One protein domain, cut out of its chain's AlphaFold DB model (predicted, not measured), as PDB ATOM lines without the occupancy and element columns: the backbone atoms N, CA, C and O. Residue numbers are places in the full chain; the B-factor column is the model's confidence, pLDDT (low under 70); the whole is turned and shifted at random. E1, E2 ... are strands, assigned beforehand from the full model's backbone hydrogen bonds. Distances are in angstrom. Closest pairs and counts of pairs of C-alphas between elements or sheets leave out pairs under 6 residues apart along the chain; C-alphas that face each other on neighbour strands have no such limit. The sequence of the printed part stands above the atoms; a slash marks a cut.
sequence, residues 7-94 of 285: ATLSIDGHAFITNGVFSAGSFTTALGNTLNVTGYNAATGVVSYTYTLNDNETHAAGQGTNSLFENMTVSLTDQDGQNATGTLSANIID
ATOM      1  N   ALA A   7     -40.140  28.737  12.255       94.44
ATOM      2  CA  ALA A   7     -40.977  29.241  11.167       94.44
ATOM      3  C   ALA A   7     -41.461  28.109  10.258       94.44
ATOM      4  O   ALA A   7     -42.647  28.054   9.923       94.44
ATOM      5  N   THR A   8     -40.562  27.194   9.879       97.06
ATOM      6  CA  THR A   8     -40.893  26.046   9.030       97.06
ATOM      7  C   THR A   8     -40.232  24.768   9.513       97.06
ATOM      8  O   THR A   8     -39.076  24.786   9.927       97.06
ATOM      9  N   LEU A   9     -40.938  23.649   9.376       97.62
ATOM     10  CA  LEU A   9     -40.407  22.299   9.540       97.62
ATOM     11  C   LEU A   9     -40.961  21.444   8.409       97.62
ATOM     12  O   LEU A   9     -42.177  21.412   8.205       97.62
ATOM     13  N   SER A  10     -40.078  20.732   7.722       97.94
ATOM     14  CA  SER A  10     -40.450  19.721   6.742       97.94
ATOM     15  C   SER A  10     -39.669  18.432   6.955       97.94
ATOM     16  O   SER A  10     -38.532  18.459   7.434       97.94
ATOM     17  N   ILE A  11     -40.294  17.313   6.604       98.50
ATOM     18  CA  ILE A  11     -39.668  15.994   6.560       98.50
ATOM     19  C   ILE A  11     -39.870  15.466   5.146       98.50
ATOM     20  O   ILE A  11     -40.997  15.407   4.667       98.50
ATOM     21  N   ASP A  12     -38.768  15.174   4.467       96.94
ATOM     22  CA  ASP A  12     -38.704  14.750   3.067       96.94
ATOM     23  C   ASP A  12     -39.491  15.659   2.103       96.94
ATOM     24  O   ASP A  12     -40.166  15.230   1.177       96.94
ATOM     25  N   GLY A  13     -39.450  16.969   2.370       96.19
ATOM     26  CA  GLY A  13     -40.179  17.978   1.597       96.19
ATOM     27  C   GLY A  13     -41.652  18.162   1.988       96.19
ATOM     28  O   GLY A  13     -42.268  19.134   1.552       96.19
ATOM     29  N   HIS A  14     -42.212  17.319   2.860       97.94
ATOM     30  CA  HIS A  14     -43.565  17.487   3.398       97.94
ATOM     31  C   HIS A  14     -43.565  18.451   4.588       97.94
ATOM     32  O   HIS A  14     -42.863  18.230   5.573       97.94
ATOM     33  N   ALA A  15     -44.341  19.535   4.508       97.94
ATOM     34  CA  ALA A  15     -44.384  20.570   5.539       97.94
ATOM     35  C   ALA A  15     -45.301  20.194   6.719       97.94
ATOM     36  O   ALA A  15     -46.463  19.850   6.523       97.94
ATOM     37  N   PHE A  16     -44.793  20.360   7.942       98.12
ATOM     38  CA  PHE A  16     -45.517  20.132   9.203       98.12
ATOM     39  C   PHE A  16     -45.594  21.373  10.087       98.12
ATOM     40  O   PHE A  16     -46.477  21.475  10.933       98.12
ATOM     41  N   ILE A  17     -44.696  22.338   9.890       98.00
ATOM     42  CA  ILE A  17     -44.828  23.688  10.442       98.00
ATOM     43  C   ILE A  17     -44.704  24.663   9.279       98.00
ATOM     44  O   ILE A  17     -43.750  24.575   8.507       98.00
ATOM     45  N   THR A  18     -45.663  25.577   9.147       96.62
ATOM     46  CA  THR A  18     -45.630  26.672   8.165       96.62
ATOM     47  C   THR A  18     -46.006  27.970   8.862       96.62
ATOM     48  O   THR A  18     -47.039  28.033   9.526       96.62
ATOM     49  N   ASN A  19     -45.175  29.006   8.720       93.31
ATOM     50  CA  ASN A  19     -45.342  30.297   9.400       93.31
ATOM     51  C   ASN A  19     -45.569  30.146  10.919       93.31
ATOM     52  O   ASN A  19     -46.439  30.796  11.495       93.31
ATOM     53  N   GLY A  20     -44.831  29.232  11.556       92.75
ATOM     54  CA  GLY A  20     -44.935  28.958  12.993       92.75
ATOM     55  C   GLY A  20     -46.140  28.126  13.431       92.75
ATOM     56  O   GLY A  20     -46.272  27.830  14.618       92.75
ATOM     57  N   VAL A  21     -47.005  27.708  12.505       95.25
ATOM     58  CA  VAL A  21     -48.203  26.918  12.812       95.25
ATOM     59  C   VAL A  21     -47.959  25.451  12.489       95.25
ATOM     60  O   VAL A  21     -47.685  25.106  11.339       95.25
ATOM     61  N   PHE A  22     -48.075  24.590  13.502       97.50
ATOM     62  CA  PHE A  22     -48.018  23.140  13.332       97.50
ATOM     63  C   PHE A  22     -49.313  22.593  12.720       97.50
ATOM     64  O   PHE A  22     -50.412  22.984  13.114       97.50
ATOM     65  N   SER A  23     -49.173  21.637  11.807       97.94
ATOM     66  CA  SER A  23     -50.258  20.822  11.276       97.94
ATOM     67  C   SER A  23     -49.837  19.357  11.321       97.94
ATOM     68  O   SER A  23     -48.777  19.000  10.810       97.94
ATOM     69  N   ALA A  24     -50.652  18.515  11.959       98.12
ATOM     70  CA  ALA A  24     -50.447  17.073  11.933       98.12
ATOM     71  C   ALA A  24     -50.768  16.525  10.541       98.12
ATOM     72  O   ALA A  24     -51.658  17.029   9.852       98.12
ATOM     73  N   GLY A  25     -50.079  15.461  10.150       98.19
ATOM     74  CA  GLY A  25     -50.307  14.831   8.860       98.19
ATOM     75  C   GLY A  25     -49.460  13.588   8.668       98.19
ATOM     76  O   GLY A  25     -48.542  13.309   9.442       98.19
ATOM     77  N   SER A  26     -49.757  12.866   7.599       98.31
ATOM     78  CA  SER A  26     -48.994  11.702   7.179       98.31
ATOM     79  C   SER A  26     -48.640  11.778   5.703       98.31
ATOM     80  O   SER A  26     -49.295  12.468   4.919       98.31
ATOM     81  N   PHE A  27     -47.593  11.055   5.334       98.50
ATOM     82  CA  PHE A  27     -47.232  10.797   3.948       98.50
ATOM     83  C   PHE A  27     -46.650   9.391   3.815       98.50
ATOM     84  O   PHE A  27     -46.233   8.774   4.800       98.50
ATOM     85  N   THR A  28     -46.663   8.898   2.581       98.31
ATOM     86  CA  THR A  28     -46.001   7.654   2.200       98.31
ATOM     87  C   THR A  28     -44.526   7.937   1.943       98.31
ATOM     88  O   THR A  28     -44.210   8.847   1.176       98.31
ATOM     89  N   THR A  29     -43.644   7.195   2.600       97.69
ATOM     90  CA  THR A  29     -42.191   7.323   2.473       97.69
ATOM     91  C   THR A  29     -41.695   6.712   1.156       97.69
ATOM     92  O   THR A  29     -42.477   6.164   0.374       97.69
ATOM     93  N   ALA A  30     -40.398   6.828   0.874       96.00
ATOM     94  CA  ALA A  30     -39.806   6.379  -0.385       96.00
ATOM     95  C   ALA A  30     -39.917   4.859  -0.599       96.00
ATOM     96  O   ALA A  30     -40.040   4.422  -1.742       96.00
ATOM     97  N   LEU A  31     -39.911   4.078   0.483       96.19
ATOM     98  CA  LEU A  31     -40.121   2.630   0.475       96.19
ATOM     99  C   LEU A  31     -41.606   2.229   0.533       96.19
ATOM    100  O   LEU A  31     -41.936   1.057   0.460       96.19
ATOM    101  N   GLY A  32     -42.540   3.184   0.606       96.38
ATOM    102  CA  GLY A  32     -43.973   2.875   0.656       96.38
ATOM    103  C   GLY A  32     -44.548   2.754   2.071       96.38
ATOM    104  O   GLY A  32     -45.741   2.478   2.227       96.38
ATOM    105  N   ASN A  33     -43.745   3.025   3.101       97.94
ATOM    106  CA  ASN A  33     -44.159   3.026   4.504       97.94
ATOM    107  C   ASN A  33     -44.892   4.312   4.882       97.94
ATOM    108  O   ASN A  33     -44.983   5.252   4.095       97.94
ATOM    109  N   THR A  34     -45.468   4.375   6.082       98.44
ATOM    110  CA  THR A  34     -46.206   5.568   6.525       98.44
ATOM    111  C   THR A  34     -45.456   6.283   7.635       98.44
ATOM    112  O   THR A  34     -45.342   5.747   8.739       98.44
ATOM    113  N   LEU A  35     -45.053   7.536   7.403       98.69
ATOM    114  CA  LEU A  35     -44.701   8.451   8.489       98.69
ATOM    115  C   LEU A  35     -45.910   9.326   8.817       98.69
ATOM    116  O   LEU A  35     -46.448  10.016   7.953       98.69
ATOM    117  N   ASN A  36     -46.325   9.329  10.080       98.50
ATOM    118  CA  ASN A  36     -47.408  10.166  10.583       98.50
ATOM    119  C   ASN A  36     -46.887  11.054  11.713       98.50
ATOM    120  O   ASN A  36     -46.574  10.570  12.802       98.50
ATOM    121  N   VAL A  37     -46.791  12.357  11.464       98.62
ATOM    122  CA  VAL A  37     -46.357  13.348  12.453       98.62
ATOM    123  C   VAL A  37     -47.586  13.838  13.209       98.62
ATOM    124  O   VAL A  37     -48.480  14.474  12.650       98.62
ATOM    125  N   THR A  38     -47.637  13.529  14.500       98.38
ATOM    126  CA  THR A  38     -48.844  13.649  15.328       98.38
ATOM    127  C   THR A  38     -48.867  14.901  16.191       98.38
ATOM    128  O   THR A  38     -49.942  15.356  16.579       98.38
ATOM    129  N   GLY A  39     -47.705  15.479  16.497       97.88
ATOM    130  CA  GLY A  39     -47.642  16.627  17.391       97.88
ATOM    131  C   GLY A  39     -46.327  17.387  17.352       97.88
ATOM    132  O   GLY A  39     -45.281  16.850  16.994       97.88
ATOM    133  N   TYR A  40     -46.391  18.639  17.800       97.12
ATOM    134  CA  TYR A  40     -45.233  19.467  18.110       97.12
ATOM    135  C   TYR A  40     -45.479  20.243  19.407       97.12
ATOM    136  O   TYR A  40     -46.465  20.971  19.533       97.12
ATOM    137  N   ASN A  41     -44.575  20.103  20.377       94.81
ATOM    138  CA  ASN A  41     -44.571  20.895  21.601       94.81
ATOM    139  C   ASN A  41     -43.569  22.045  21.458       94.81
ATOM    140  O   ASN A  41     -42.365  21.847  21.598       94.81
ATOM    141  N   ALA A  42     -44.071  23.257  21.230       90.88
ATOM    142  CA  ALA A  42     -43.231  24.435  21.026       90.88
ATOM    143  C   ALA A  42     -42.387  24.833  22.253       90.88
ATOM    144  O   ALA A  42     -41.331  25.432  22.085       90.88
ATOM    145  N   ALA A  43     -42.815  24.491  23.475       90.44
ATOM    146  CA  ALA A  43     -42.072  24.829  24.690       90.44
ATOM    147  C   ALA A  43     -40.835  23.938  24.884       90.44
ATOM    148  O   ALA A  43     -39.819  24.394  25.404       90.44
ATOM    149  N   THR A  44     -40.912  22.668  24.476       93.19
ATOM    150  CA  THR A  44     -39.812  21.697  24.621       93.19
ATOM    151  C   THR A  44     -39.068  21.421  23.314       93.19
ATOM    152  O   THR A  44     -37.962  20.886  23.346       93.19
ATOM    153  N   GLY A  45     -39.654  21.774  22.169       91.38
ATOM    154  CA  GLY A  45     -39.153  21.457  20.833       91.38
ATOM    155  C   GLY A  45     -39.420  20.015  20.383       91.38
ATOM    156  O   GLY A  45     -38.890  19.596  19.357       91.38
ATOM    157  N   VAL A  46     -40.205  19.238  21.136       95.69
ATOM    158  CA  VAL A  46     -40.460  17.821  20.830       95.69
ATOM    159  C   VAL A  46     -41.434  17.695  19.662       95.69
ATOM    160  O   VAL A  46     -42.543  18.222  19.723       95.69
ATOM    161  N   VAL A  47     -41.036  16.941  18.638       97.56
ATOM    162  CA  VAL A  47     -41.908  16.463  17.557       97.56
ATOM    163  C   VAL A  47     -42.295  15.018  17.863       97.56
ATOM    164  O   VAL A  47     -41.432  14.190  18.150       97.56
ATOM    165  N   SER A  48     -43.587  14.716  17.822       98.38
ATOM    166  CA  SER A  48     -44.125  13.367  18.006       98.38
ATOM    167  C   SER A  48     -44.531  12.792  16.656       98.38
ATOM    168  O   SER A  48     -45.157  13.482  15.853       98.38
ATOM    169  N   TYR A  49     -44.179  11.535  16.408       98.56
ATOM    170  CA  TYR A  49     -44.501  10.834  15.171       98.56
ATOM    171  C   TYR A  49     -44.693   9.336  15.424       98.56
ATOM    172  O   TYR A  49     -44.261   8.807  16.448       98.56
ATOM    173  N   THR A  50     -45.333   8.662  14.475       98.50
ATOM    174  CA  THR A  50     -45.350   7.203  14.346       98.50
ATOM    175  C   THR A  50     -44.834   6.827  12.967       98.50
ATOM    176  O   THR A  50     -45.110   7.530  11.994       98.50
ATOM    177  N   TYR A  51     -44.116   5.714  12.889       98.38
ATOM    178  CA  TYR A  51     -43.727   5.082  11.637       98.38
ATOM    179  C   TYR A  51     -44.401   3.714  11.566       98.38
ATOM    180  O   TYR A  51     -44.332   2.953  12.533       98.38
ATOM    181  N   THR A  52     -45.055   3.424  10.448       98.25
ATOM    182  CA  THR A  52     -45.699   2.135  10.193       98.25
ATOM    183  C   THR A  52     -45.013   1.482   9.007       98.25
ATOM    184  O   THR A  52     -45.094   2.015   7.900       98.25
ATOM    185  N   LEU A  53     -44.364   0.340   9.254       96.88
ATOM    186  CA  LEU A  53     -43.960  -0.597   8.209       96.88
ATOM    187  C   LEU A  53     -45.245  -1.183   7.612       96.88
ATOM    188  O   LEU A  53     -46.024  -1.806   8.337       96.88
ATOM    189  N   ASN A  54     -45.527  -0.868   6.351       95.25
ATOM    190  CA  ASN A  54     -46.800  -1.223   5.719       95.25
ATOM    191  C   ASN A  54     -46.753  -2.601   5.048       95.25
ATOM    192  O   ASN A  54     -47.802  -3.231   4.924       95.25
ATOM    193  N   ASP A  55     -45.569  -3.033   4.617       91.56
ATOM    194  CA  ASP A  55     -45.331  -4.317   3.961       91.56
ATOM    195  C   ASP A  55     -43.911  -4.814   4.273       91.56
ATOM    196  O   ASP A  55     -43.129  -4.092   4.900       91.56
ATOM    197  N   ASN A  56     -43.586  -6.039   3.863       88.88
ATOM    198  CA  ASN A  56     -42.207  -6.512   3.897       88.88
ATOM    199  C   ASN A  56     -41.328  -5.669   2.957       88.88
ATOM    200  O   ASN A  56     -41.756  -5.242   1.885       88.88
ATOM    201  N   GLU A  57     -40.080  -5.444   3.354       91.44
ATOM    202  CA  GLU A  57     -39.097  -4.798   2.491       91.44
ATOM    203  C   GLU A  57     -38.165  -5.842   1.896       91.44
ATOM    204  O   GLU A  57     -37.918  -6.882   2.492       91.44
ATOM    205  N   THR A  58     -37.614  -5.561   0.718       89.00
ATOM    206  CA  THR A  58     -36.564  -6.413   0.155       89.00
ATOM    207  C   THR A  58     -35.230  -6.094   0.819       89.00
ATOM    208  O   THR A  58     -34.705  -4.985   0.655       89.00
ATOM    209  N   HIS A  59     -34.659  -7.069   1.519       90.00
ATOM    210  CA  HIS A  59     -33.331  -6.967   2.105       90.00
ATOM    211  C   HIS A  59     -32.238  -7.506   1.170       90.00
ATOM    212  O   HIS A  59     -32.462  -7.863   0.007       90.00
ATOM    213  N   ALA A  60     -30.988  -7.438   1.632       86.50
ATOM    214  CA  ALA A  60     -29.863  -7.975   0.884       86.50
ATOM    215  C   ALA A  60     -29.857  -9.505   0.990       86.50
ATOM    216  O   ALA A  60     -29.597 -10.038   2.061       86.50
ATOM    217  N   ALA A  61     -30.059 -10.174  -0.144       84.81
ATOM    218  CA  ALA A  61     -30.211 -11.622  -0.235       84.81
ATOM    219  C   ALA A  61     -29.153 -12.455   0.511       84.81
ATOM    220  O   ALA A  61     -27.951 -12.288   0.263       84.81
ATOM    221  N   GLY A  62     -29.610 -13.430   1.304       73.12
ATOM    222  CA  GLY A  62     -28.784 -14.504   1.868       73.12
ATOM    223  C   GLY A  62     -27.829 -14.053   2.975       73.12
ATOM    224  O   GLY A  62     -26.743 -14.621   3.122       73.12
ATOM    225  N   GLN A  63     -28.181 -12.993   3.702       82.31
ATOM    226  CA  GLN A  63     -27.335 -12.368   4.721       82.31
ATOM    227  C   GLN A  63     -27.841 -12.605   6.148       82.31
ATOM    228  O   GLN A  63     -27.243 -12.082   7.096       82.31
ATOM    229  N   GLY A  64     -28.891 -13.412   6.311       87.56
ATOM    230  CA  GLY A  64     -29.590 -13.580   7.573       87.56
ATOM    231  C   GLY A  64     -30.178 -12.255   8.065       87.56
ATOM    232  O   GLY A  64     -30.216 -11.258   7.348       87.56
ATOM    233  N   THR A  65     -30.504 -12.187   9.360       89.56
ATOM    234  CA  THR A  65     -31.028 -10.963   9.983       89.56
ATOM    235  C   THR A  65     -30.118  -9.759   9.730       89.56
ATOM    236  O   THR A  65     -29.006  -9.667  10.265       89.56
ATOM    237  N   ASN A  66     -30.619  -8.795   8.960       89.25
ATOM    238  CA  ASN A  66     -29.884  -7.605   8.559       89.25
ATOM    239  C   ASN A  66     -30.758  -6.335   8.630       89.25
ATOM    240  O   ASN A  66     -31.931  -6.377   8.998       89.25
ATOM    241  N   SER A  67     -30.146  -5.177   8.368       93.19
ATOM    242  CA  SER A  67     -30.790  -3.864   8.490       93.19
ATOM    243  C   SER A  67     -30.963  -3.183   7.139       93.19
ATOM    244  O   SER A  67     -29.983  -2.970   6.420       93.19
ATOM    245  N   LEU A  68     -32.175  -2.696   6.887       94.19
ATOM    246  CA  LEU A  68     -32.490  -1.724   5.850       94.19
ATOM    247  C   LEU A  68     -32.867  -0.394   6.512       94.19
ATOM    248  O   LEU A  68     -33.773  -0.321   7.338       94.19
ATOM    249  N   PHE A  69     -32.158   0.680   6.164       95.81
ATOM    250  CA  PHE A  69     -32.432   2.007   6.716       95.81
ATOM    251  C   PHE A  69     -33.216   2.866   5.728       95.81
ATOM    252  O   PHE A  69     -32.720   3.167   4.641       95.81
ATOM    253  N   GLU A  70     -34.377   3.359   6.152       97.44
ATOM    254  CA  GLU A  70     -35.111   4.396   5.432       97.44
ATOM    255  C   GLU A  70     -34.809   5.773   6.030       97.44
ATOM    256  O   GLU A  70     -35.179   6.086   7.164       97.44
ATOM    257  N   ASN A  71     -34.110   6.608   5.259       97.56
ATOM    258  CA  ASN A  71     -33.636   7.917   5.696       97.56
ATOM    259  C   ASN A  71     -34.481   9.040   5.091       97.56
ATOM    260  O   ASN A  71     -34.513   9.210   3.877       97.56
ATOM    261  N   MET A  72     -35.085   9.862   5.947       98.19
ATOM    262  CA  MET A  72     -35.890  11.024   5.569       98.19
ATOM    263  C   MET A  72     -35.180  12.312   5.985       98.19
ATOM    264  O   MET A  72     -34.752  12.472   7.134       98.19
ATOM    265  N   THR A  73     -35.070  13.264   5.059       98.31
ATOM    266  CA  THR A  73     -34.397  14.541   5.337       98.31
ATOM    267  C   THR A  73     -35.301  15.452   6.157       98.31
ATOM    268  O   THR A  73     -36.388  15.811   5.722       98.31
ATOM    269  N   VAL A  74     -34.844  15.896   7.323       98.44
ATOM    270  CA  VAL A  74     -35.538  16.892   8.147       98.44
ATOM    271  C   VAL A  74     -34.927  18.257   7.869       98.44
ATOM    272  O   VAL A  74     -33.723  18.427   8.031       98.44
ATOM    273  N   SER A  75     -35.744  19.234   7.479       97.88
ATOM    274  CA  SER A  75     -35.310  20.619   7.257       97.88
ATOM    275  C   SER A  75     -36.140  21.575   8.098       97.88
ATOM    276  O   SER A  75     -37.371  21.524   8.063       97.88
ATOM    277  N   LEU A  76     -35.472  22.456   8.838       96.06
ATOM    278  CA  LEU A  76     -36.114  23.465   9.676       96.06
ATOM    279  C   LEU A  76     -35.536  24.856   9.419       96.06
ATOM    280  O   LEU A  76     -34.336  24.989   9.181       96.06
ATOM    281  N   THR A  77     -36.394  25.865   9.557       96.00
ATOM    282  CA  THR A  77     -36.042  27.291   9.530       96.00
ATOM    283  C   THR A  77     -36.641  27.954  10.764       96.00
ATOM    284  O   THR A  77     -37.823  27.734  11.049       96.00
ATOM    285  N   ASP A  78     -35.877  28.751  11.504       94.31
ATOM    286  CA  ASP A  78     -36.417  29.576  12.593       94.31
ATOM    287  C   ASP A  78     -37.021  30.900  12.094       94.31
ATOM    288  O   ASP A  78     -37.035  31.183  10.894       94.31
ATOM    289  N   GLN A  79     -37.599  31.689  13.005       92.12
ATOM    290  CA  GLN A  79     -38.253  32.959  12.649       92.12
ATOM    291  C   GLN A  79     -37.296  34.027  12.115       92.12
ATOM    292  O   GLN A  79     -37.731  34.901  11.365       92.12
ATOM    293  N   ASP A  80     -36.007  33.919  12.427       92.38
ATOM    294  CA  ASP A  80     -34.985  34.844  11.947       92.38
ATOM    295  C   ASP A  80     -34.367  34.384  10.612       92.38
ATOM    296  O   ASP A  80     -33.542  35.090  10.025       92.38
ATOM    297  N   GLY A  81     -34.774  33.219  10.095       92.00
ATOM    298  CA  GLY A  81     -34.361  32.688   8.795       92.00
ATOM    299  C   GLY A  81     -33.118  31.795   8.832       92.00
ATOM    300  O   GLY A  81     -32.542  31.511   7.778       92.00
ATOM    301  N   GLN A  82     -32.662  31.365  10.010       95.25
ATOM    302  CA  GLN A  82     -31.567  30.405  10.134       95.25
ATOM    303  C   GLN A  82     -32.089  28.996   9.882       95.25
ATOM    304  O   GLN A  82     -33.192  28.639  10.289       95.25
ATOM    305  N   ASN A  83     -31.268  28.182   9.220       95.19
ATOM    306  CA  ASN A  83     -31.650  26.847   8.779       95.19
ATOM    307  C   ASN A  83     -30.832  25.772   9.492       95.19
ATOM    308  O   ASN A  83     -29.638  25.955   9.741       95.19
ATOM    309  N   ALA A  84     -31.452  24.620   9.736       96.25
ATOM    310  CA  ALA A  84     -30.757  23.393  10.095       96.25
ATOM    311  C   ALA A  84     -31.360  22.197   9.354       96.25
ATOM    312  O   ALA A  84     -32.549  22.168   9.030       96.25
ATOM    313  N   THR A  85     -30.524  21.193   9.113       97.44
ATOM    314  CA  THR A  85     -30.931  19.931   8.499       97.44
ATOM    315  C   THR A  85     -30.510  18.760   9.373       97.44
ATOM    316  O   THR A  85     -29.466  18.806  10.024       97.44
ATOM    317  N   GLY A  86     -31.302  17.697   9.358       97.75
ATOM    318  CA  GLY A  86     -30.999  16.431  10.011       97.75
ATOM    319  C   GLY A  86     -31.602  15.265   9.242       97.75
ATOM    320  O   GLY A  86     -32.228  15.449   8.200       97.75
ATOM    321  N   THR A  87     -31.435  14.061   9.775       98.19
ATOM    322  CA  THR A  87     -32.008  12.846   9.195       98.19
ATOM    323  C   THR A  87     -32.846  12.153  10.252       98.19
ATOM    324  O   THR A  87     -32.356  11.857  11.342       98.19
ATOM    325  N   LEU A  88     -34.110  11.904   9.924       98.06
ATOM    326  CA  LEU A  88     -34.934  10.931  10.625       98.06
ATOM    327  C   LEU A  88     -34.724   9.591   9.921       98.06
ATOM    328  O   LEU A  88     -34.861   9.526   8.705       98.06
ATOM    329  N   SER A  89     -34.362   8.546  10.660       97.94
ATOM    330  CA  SER A  89     -34.058   7.234  10.088       97.94
ATOM    331  C   SER A  89     -34.916   6.162  10.746       97.94
ATOM    332  O   SER A  89     -34.968   6.096  11.978       97.94
ATOM    333  N   ALA A  90     -35.584   5.347   9.936       97.75
ATOM    334  CA  ALA A  90     -36.218   4.112  10.372       97.75
ATOM    335  C   ALA A  90     -35.281   2.940  10.059       97.75
ATOM    336  O   ALA A  90     -34.770   2.834   8.949       97.75
ATOM    337  N   ASN A  91     -35.043   2.080  11.048       96.69
ATOM    338  CA  ASN A  91     -34.279   0.846  10.886       96.69
ATOM    339  C   ASN A  91     -35.257  -0.323  10.775       96.69
ATOM    340  O   ASN A  91     -35.906  -0.670  11.764       96.69
ATOM    341  N   ILE A  92     -35.368  -0.880   9.580       95.31
ATOM    342  CA  ILE A  92     -36.195  -2.035   9.251       95.31
ATOM    343  C   ILE A  92     -35.282  -3.252   9.398       95.31
ATOM    344  O   ILE A  92     -34.189  -3.274   8.831       95.31
ATOM    345  N   ILE A  93     -35.668  -4.193  10.259       92.88
ATOM    346  CA  ILE A  93     -34.884  -5.396  10.554       92.88
ATOM    347  C   ILE A  93     -35.539  -6.575   9.863       92.88
ATOM    348  O   ILE A  93     -36.741  -6.774  10.021       92.88
ATOM    349  N   ASP A  94     -34.706  -7.336   9.174       90.94
ATOM    350  CA  ASP A  94     -35.083  -8.523   8.429       90.94
ATOM    351  C   ASP A  94     -35.469  -9.698   9.337       90.94
ATOM    352  O   ASP A  94     -34.814  -9.929  10.368       90.94
TER     353      ASP A  94
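This is residues 7 to 94 of the 285 residues of a protein of Mesorhizobium sp (UniProt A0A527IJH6). A long hairpin, E6 and E7, runs along most of a rod, and the hairpin E1 and E2 joins it beside one end of E6 to make a curled four-stranded sheet. A second sheet, E3 E4 E5, partly faces it across a loose gap with few close C-alphas between the two. The printed part has 88 residues with seven named strands, E1 to E7 along the chain, and no named helix, class all strand; the orders E2 E1 E6 E7 and E3 E4 E5 are antiparallel. It is loose, with a radius of gyration of the C-alphas of 15.1 A, and spans 51 by 21 by 21 A.

E6, residues 67 to 78, is 34.2 A long, and E7, residues 83 to 93, 32.5 A, ending at C-alpha 93 (-34.884, -5.396, 10.554). E1 is residues 7 to 11, from C-alpha 7 (-40.977, 29.241, 11.167), and E2 residues 14 to 18. E3 is residues 25 to 28, E4 residues 34 to 41, 21.6 A, and E5 residues 46 to 52, 19.7 A.

E6 and E7 run at 160 degrees, with N 72 and O 88 2.8 A apart. E1 and E6 run at 168 degrees, with N 10 and O 75 2.8 A apart. Edge strand E2 has N 16 2.8 A from O 9 of E1. E3 E4 E5 form a meander, each strand the antiparallel neighbour of the one before; N 37 and O 25 are 2.8 A apart, and so are N 38 and O 48. Between the sheets, the closest C-alphas of E2 and E3 are Phe 16 and Gly 25, 7.2 A; those of E5 and E7 are Tyr 51 and Ala 90, 7.7 A. E4 and E6 are apart.

The C-alphas farthest apart, Gly 62 and Asp 80, are 50.7 A apart. The link E5 to E6, residues 53 to 66, is long. The printed part has no cut, and no printed residue is under 70 in pLDDT.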